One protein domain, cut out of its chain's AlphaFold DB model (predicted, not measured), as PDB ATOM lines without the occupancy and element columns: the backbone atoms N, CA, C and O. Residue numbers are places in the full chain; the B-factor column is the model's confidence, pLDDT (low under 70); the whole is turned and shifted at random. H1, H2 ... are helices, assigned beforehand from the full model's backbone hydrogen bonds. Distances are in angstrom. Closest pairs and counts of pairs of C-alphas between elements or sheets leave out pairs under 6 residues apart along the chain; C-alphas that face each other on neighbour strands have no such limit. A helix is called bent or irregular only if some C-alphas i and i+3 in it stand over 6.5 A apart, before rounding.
ATOM      1  N   PHE A  66     541.146 305.436 390.125       70.94
ATOM      2  CA  PHE A  66     540.048 306.221 389.546       70.94
ATOM      3  C   PHE A  66     540.548 307.367 388.644       70.94
ATOM      4  O   PHE A  66     539.895 307.714 387.665       70.94
ATOM      5  N   ALA A  67     541.731 307.916 388.935       74.06
ATOM      6  CA  ALA A  67     542.365 308.954 388.130       74.06
ATOM      7  C   ALA A  67     542.816 308.454 386.746       74.06
ATOM      8  O   ALA A  67     542.574 309.122 385.745       74.06
ATOM      9  N   GLU A  68     543.426 307.273 386.670       71.00
ATOM     10  CA  GLU A  68     543.894 306.667 385.415       71.00
ATOM     11  C   GLU A  68     542.720 306.289 384.506       71.00
ATOM     12  O   GLU A  68     542.677 306.592 383.315       71.00
ATOM     13  N   ARG A  69     541.684 305.753 385.135       74.88
ATOM     14  CA  ARG A  69     540.370 305.513 384.557       74.88
ATOM     15  C   ARG A  69     539.726 306.781 383.989       74.88
ATOM     16  O   ARG A  69     539.215 306.789 382.868       74.88
ATOM     17  N   LEU A  70     539.764 307.875 384.742       80.50
ATOM     18  CA  LEU A  70     539.264 309.162 384.274       80.50
ATOM     19  C   LEU A  70     540.090 309.665 383.083       80.50
ATOM     20  O   LEU A  70     539.513 310.101 382.090       80.50
ATOM     21  N   ALA A  71     541.418 309.539 383.130       80.50
ATOM     22  CA  ALA A  71     542.300 309.944 382.036       80.50
ATOM     23  C   ALA A  71     541.981 309.191 380.732       80.50
ATOM     24  O   ALA A  71     541.820 309.823 379.684       80.50
ATOM     25  N   LEU A  72     541.781 307.872 380.795       78.31
ATOM     26  CA  LEU A  72     541.366 307.070 379.638       78.31
ATOM     27  C   LEU A  72     539.997 307.509 379.094       78.31
ATOM     28  O   LEU A  72     539.847 307.682 377.883       78.31
ATOM     29  N   PHE A  73     539.029 307.787 379.971       79.00
ATOM     30  CA  PHE A  73     537.710 308.288 379.570       79.00
ATOM     31  C   PHE A  73     537.791 309.653 378.876       79.00
ATOM     32  O   PHE A  73     537.151 309.860 377.844       79.00
ATOM     33  N   THR A  74     538.611 310.575 379.392       81.44
ATOM     34  CA  THR A  74     538.781 311.893 378.764       81.44
ATOM     35  C   THR A  74     539.373 311.797 377.361       81.44
ATOM     36  O   THR A  74     538.971 312.547 376.472       81.44
ATOM     37  N   ARG A  75     540.274 310.831 377.137       79.12
ATOM     38  CA  ARG A  75     540.881 310.568 375.830       79.12
ATOM     39  C   ARG A  75     539.908 309.895 374.860       79.12
ATOM     40  O   ARG A  75     539.929 310.215 373.676       79.12
ATOM     41  N   ALA A  76     539.058 308.997 375.352       84.75
ATOM     42  CA  ALA A  76     538.043 308.319 374.547       84.75
ATOM     43  C   ALA A  76     536.857 309.235 374.186       84.75
ATOM     44  O   ALA A  76     536.282 309.105 373.106       84.75
ATOM     45  N   HIS A  77     536.502 310.185 375.059       81.69
ATOM     46  CA  HIS A  77     535.341 311.064 374.887       81.69
ATOM     47  C   HIS A  77     535.693 312.553 375.052       81.69
ATOM     48  O   HIS A  77     535.230 313.207 375.998       81.69
ATOM     49  N   PRO A  78     536.458 313.136 374.109       74.81
ATOM     50  CA  PRO A  78     536.894 314.529 374.201       74.81
ATOM     51  C   PRO A  78     535.719 315.518 374.157       74.81
ATOM     52  O   PRO A  78     535.709 316.495 374.904       74.81
ATOM     53  N   ALA A  79     534.687 315.241 373.352       84.75
ATOM     54  CA  ALA A  79     533.516 316.113 373.224       84.75
ATOM     55  C   ALA A  79     532.685 316.190 374.520       84.75
ATOM     56  O   ALA A  79     532.343 317.278 374.979       84.75
ATOM     57  N   VAL A  80     532.404 315.040 375.141       82.38
ATOM     58  CA  VAL A  80     531.640 314.968 376.400       82.38
ATOM     59  C   VAL A  80     532.424 315.624 377.533       82.38
ATOM     60  O   VAL A  80     531.874 316.419 378.294       82.38
ATOM     61  N   THR A  81     533.726 315.344 377.610       85.94
ATOM     62  CA  THR A  81     534.612 315.929 378.623       85.94
ATOM     63  C   THR A  81     534.672 317.450 378.498       85.94
ATOM     64  O   THR A  81     534.529 318.156 379.497       85.94
ATOM     65  N   GLY A  82     534.817 317.967 377.274       84.88
ATOM     66  CA  GLY A  82     534.813 319.403 377.007       84.88
ATOM     67  C   GLY A  82     533.501 320.072 377.417       84.88
ATOM     68  O   GLY A  82     533.528 321.112 378.072       84.88
ATOM     69  N   ALA A  83     532.356 319.455 377.108       87.06
ATOM     70  CA  ALA A  83     531.043 319.981 377.479       87.06
ATOM     71  C   ALA A  83     530.850 320.055 379.001       87.06
ATOM     72  O   ALA A  83     530.403 321.078 379.520       87.06
ATOM     73  N   VAL A  84     531.236 319.004 379.731       85.44
ATOM     74  CA  VAL A  84     531.159 318.981 381.200       85.44
ATOM     75  C   VAL A  84     532.087 320.029 381.812       85.44
ATOM     76  O   VAL A  84     531.662 320.793 382.678       85.44
ATOM     77  N   ALA A  85     533.334 320.117 381.343       84.44
ATOM     78  CA  ALA A  85     534.283 321.120 381.821       84.44
ATOM     79  C   ALA A  85     533.773 322.548 381.567       84.44
ATOM     80  O   ALA A  85     533.790 323.382 382.473       84.44
ATOM     81  N   ALA A  86     533.255 322.816 380.366       80.44
ATOM     82  CA  ALA A  86     532.687 324.112 380.010       80.44
ATOM     83  C   ALA A  86     531.469 324.462 380.878       80.44
ATOM     84  O   ALA A  86     531.383 325.581 381.382       80.44
ATOM     85  N   ALA A  87     530.569 323.505 381.118       84.75
ATOM     86  CA  ALA A  87     529.401 323.699 381.976       84.75
ATOM     87  C   ALA A  87     529.798 324.027 383.424       84.75
ATOM     88  O   ALA A  87     529.236 324.941 384.027       84.75
ATOM     89  N   LEU A  88     530.804 323.338 383.970       82.81
ATOM     90  CA  LEU A  88     531.313 323.610 385.315       82.81
ATOM     91  C   LEU A  88     531.958 324.998 385.420       82.81
ATOM     92  O   LEU A  88     531.709 325.716 386.389       82.81
ATOM     93  N   ILE A  89     532.746 325.403 384.422       83.31
ATOM     94  CA  ILE A  89     533.371 326.734 384.380       83.31
ATOM     95  C   ILE A  89     532.303 327.828 384.266       83.31
ATOM     96  O   ILE A  89     532.373 328.829 384.985       83.31
ATOM     97  N   ALA A  90     531.298 327.626 383.411       82.88
ATOM     98  CA  ALA A  90     530.192 328.560 383.238       82.88
ATOM     99  C   ALA A  90     529.360 328.708 384.523       82.88
ATOM    100  O   ALA A  90     529.034 329.827 384.912       82.88
ATOM    101  N   ALA A  91     529.077 327.604 385.222       82.94
ATOM    102  CA  ALA A  91     528.310 327.616 386.468       82.94
ATOM    103  C   ALA A  91     529.091 328.207 387.656       82.94
ATOM    104  O   ALA A  91     528.520 328.903 388.495       82.94
ATOM    105  N   ALA A  92     530.397 327.942 387.755       82.50
ATOM    106  CA  ALA A  92     531.224 328.437 388.856       82.50
ATOM    107  C   ALA A  92     531.648 329.905 388.680       82.50
ATOM    108  O   ALA A  92     531.856 330.612 389.673       82.50
ATOM    109  N   GLY A  93     531.784 330.354 387.432       81.69
ATOM    110  CA  GLY A  93     532.279 331.672 387.059       81.69
ATOM    111  C   GLY A  93     533.817 331.769 387.084       81.69
ATOM    112  O   GLY A  93     534.480 331.217 387.971       81.69
ATOM    113  N   PRO A  94     534.426 332.533 386.157       78.81
ATOM    114  CA  PRO A  94     535.876 332.533 385.929       78.81
ATOM    115  C   PRO A  94     536.693 333.005 387.141       78.81
ATOM    116  O   PRO A  94     537.743 332.443 387.450       78.81
ATOM    117  N   ARG A  95     536.186 333.988 387.902       81.00
ATOM    118  CA  ARG A  95     536.859 334.486 389.118       81.00
ATOM    119  C   ARG A  95     536.935 333.435 390.227       81.00
ATOM    120  O   ARG A  95     537.860 333.458 391.037       81.00
ATOM    121  N   ARG A  96     535.966 332.517 390.277       80.12
ATOM    122  CA  ARG A  96     535.913 331.452 391.283       80.12
ATOM    123  C   ARG A  96     536.876 330.329 390.920       80.12
ATOM    124  O   ARG A  96     537.609 329.879 391.793       80.12
ATOM    125  N   VAL A  97     536.949 329.963 389.640       83.19
ATOM    126  CA  VAL A  97     537.924 328.987 389.123       83.19
ATOM    127  C   VAL A  97     539.355 329.423 389.433       83.19
ATOM    128  O   VAL A  97     540.121 328.633 389.974       83.19
ATOM    129  N   LEU A  98     539.694 330.696 389.197       85.88
ATOM    130  CA  LEU A  98     541.030 331.225 389.501       85.88
ATOM    131  C   LEU A  98     541.394 331.112 390.991       85.88
ATOM    132  O   LEU A  98     542.519 330.748 391.322       85.88
ATOM    133  N   ARG A  99     540.439 331.373 391.892       88.50
ATOM    134  CA  ARG A  99     540.643 331.227 393.344       88.50
ATOM    135  C   ARG A  99     540.852 329.776 393.770       88.50
ATOM    136  O   ARG A  99     541.678 329.513 394.633       88.50
ATOM    137  N   TRP A 100     540.113 328.834 393.190       87.88
ATOM    138  CA  TRP A 100     540.311 327.414 393.494       87.88
ATOM    139  C   TRP A 100     541.603 326.872 392.876       87.88
ATOM    140  O   TRP A 100     542.265 326.044 393.495       87.88
ATOM    141  N   ALA A 101     542.010 327.384 391.712       84.69
ATOM    142  CA  ALA A 101     543.271 327.022 391.074       84.69
ATOM    143  C   ALA A 101     544.479 327.400 391.942       84.69
ATOM    144  O   ALA A 101     545.357 326.565 392.136       84.69
ATOM    145  N   THR A 102     544.510 328.605 392.525       88.00
ATOM    146  CA  THR A 102     545.609 329.010 393.424       88.00
ATOM    147  C   THR A 102     545.650 328.189 394.713       88.00
ATOM    148  O   THR A 102     546.735 327.892 395.204       88.00
ATOM    149  N   VAL A 103     544.493 327.771 395.235       92.19
ATOM    150  CA  VAL A 103     544.401 326.896 396.418       92.19
ATOM    151  C   VAL A 103     544.845 325.458 396.107       92.19
ATOM    152  O   VAL A 103     545.501 324.829 396.936       92.19
ATOM    153  N   ALA A 104     544.528 324.933 394.921       89.19
ATOM    154  CA  ALA A 104     544.907 323.580 394.499       89.19
ATOM    155  C   ALA A 104     546.370 323.475 394.027       89.19
ATOM    156  O   ALA A 104     546.993 322.424 394.178       89.19
ATOM    157  N   LEU A 105     546.939 324.560 393.492       91.62
ATOM    158  CA  LEU A 105     548.312 324.630 392.980       91.62
ATOM    159  C   LEU A 105     549.385 324.040 393.923       91.62
ATOM    160  O   LEU A 105     550.157 323.196 393.462       91.62
ATOM    161  N   PRO A 106     549.456 324.397 395.224       85.56
ATOM    162  CA  PRO A 106     550.475 323.853 396.127       85.56
ATOM    163  C   PRO A 106     550.332 322.344 396.372       85.56
ATOM    164  O   PRO A 106     551.330 321.664 396.597       85.56
ATOM    165  N   TRP A 107     549.114 321.801 396.302       92.62
ATOM    166  CA  TRP A 107     548.893 320.357 396.395       92.62
ATOM    167  C   TRP A 107     549.409 319.645 395.150       92.62
ATOM    168  O   TRP A 107     550.115 318.653 395.264       92.62
ATOM    169  N   ILE A 108     549.137 320.188 393.964       88.31
ATOM    170  CA  ILE A 108     549.626 319.627 392.696       88.31
ATOM    171  C   ILE A 108     551.160 319.595 392.666       88.31
ATOM    172  O   ILE A 108     551.748 318.603 392.238       88.31
ATOM    173  N   LEU A 109     551.810 320.652 393.159       90.44
ATOM    174  CA  LEU A 109     553.266 320.702 393.310       90.44
ATOM    175  C   LEU A 109     553.783 319.624 394.275       90.44
ATOM    176  O   LEU A 109     554.798 319.000 393.988       90.44
ATOM    177  N   ARG A 110     553.063 319.359 395.372       82.19
ATOM    178  CA  ARG A 110     553.397 318.308 396.348       82.19
ATOM    179  C   ARG A 110     553.218 316.882 395.841       82.19
ATOM    180  O   ARG A 110     553.896 316.006 396.343       82.19
ATOM    181  N   LEU A 111     552.308 316.629 394.902       82.00
ATOM    182  CA  LEU A 111     552.162 315.295 394.303       82.00
ATOM    183  C   LEU A 111     553.227 315.003 393.235       82.00
ATOM    184  O   LEU A 111     553.318 313.871 392.767       82.00
ATOM    185  N   ARG A 112     553.985 316.020 392.806       68.88
ATOM    186  CA  ARG A 112     555.003 315.890 391.757       68.88
ATOM    187  C   ARG A 112     556.441 315.859 392.282       68.88
ATOM    188  O   ARG A 112     557.336 315.554 391.499       68.88
ATOM    189  N   GLY A 113     556.653 316.199 393.551       57.53
ATOM    190  CA  GLY A 113     557.923 316.018 394.259       57.53
ATOM    191  C   GLY A 113     557.849 314.801 395.159       57.53
ATOM    192  O   GLY A 113     558.875 314.101 395.251       57.53
TER     193      GLY A 113
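This is residues 66 to 113 of the 113 residues of an uncharacterized protein of Extensimonas vulgaris (UniProt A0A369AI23). Three helices follow one another end to end as an open, flat horseshoe: the longest, H3, makes one arm, H2 makes the middle and the short H1 makes the other arm. The hollow inside is empty, and consecutive helices meet as corners near their ends. The printed part has 48 residues with three named helices, H1, H2 and H3 in chain order, and no named strand; the class is all helix. It is loose, with a radius of gyration of the C-alphas of 13.1 A, and spans 29 by 29 by 12 A.

H3, residues 94 to 110, has a kink of 37 degrees near residue 103. It is irregular, but only just: C-alphas 103 and 106 are 6.8 A apart. H2, residues 78 to 92, is close to H3 but not clearly touching; their closest C-alphas, those of Ile 89 and Val 97, are 6.9 A apart. Their lines stand at a steep tilt of 66 degrees, opposite ways. H1, residues 66 to 76, is close to H2 but not clearly touching, with the closest C-alphas, those of Thr 74 and Thr 81, 5.8 A apart. These two stand at a steep tilt of 65 degrees, opposite ways. H1 and H3 are apart. In H1 and H2 every O i to N i+4 pair is within hydrogen-bond range; in H3, 11 of 13 are.

H3 measures 24.9 A from C-alpha 94 at (535.876, 332.533, 385.929) to C-alpha 110 at (553.397, 318.308, 396.348). H2 measures 21.0 A from Pro 78 to Ala 92. H1 measures 15.3 A, beginning with C-alpha 66 at (540.048, 306.221, 389.546).

The C-alphas farthest apart, those of Ala 91 and Gly 113, are 32.7 A apart. The printed part has no cut, and both links are tight. Residues 98 to 113, of which 98 to 110 belong to H3, stand free. The mean pLDDT of the printed part is 82.2, with residues 112 to 113 under 70.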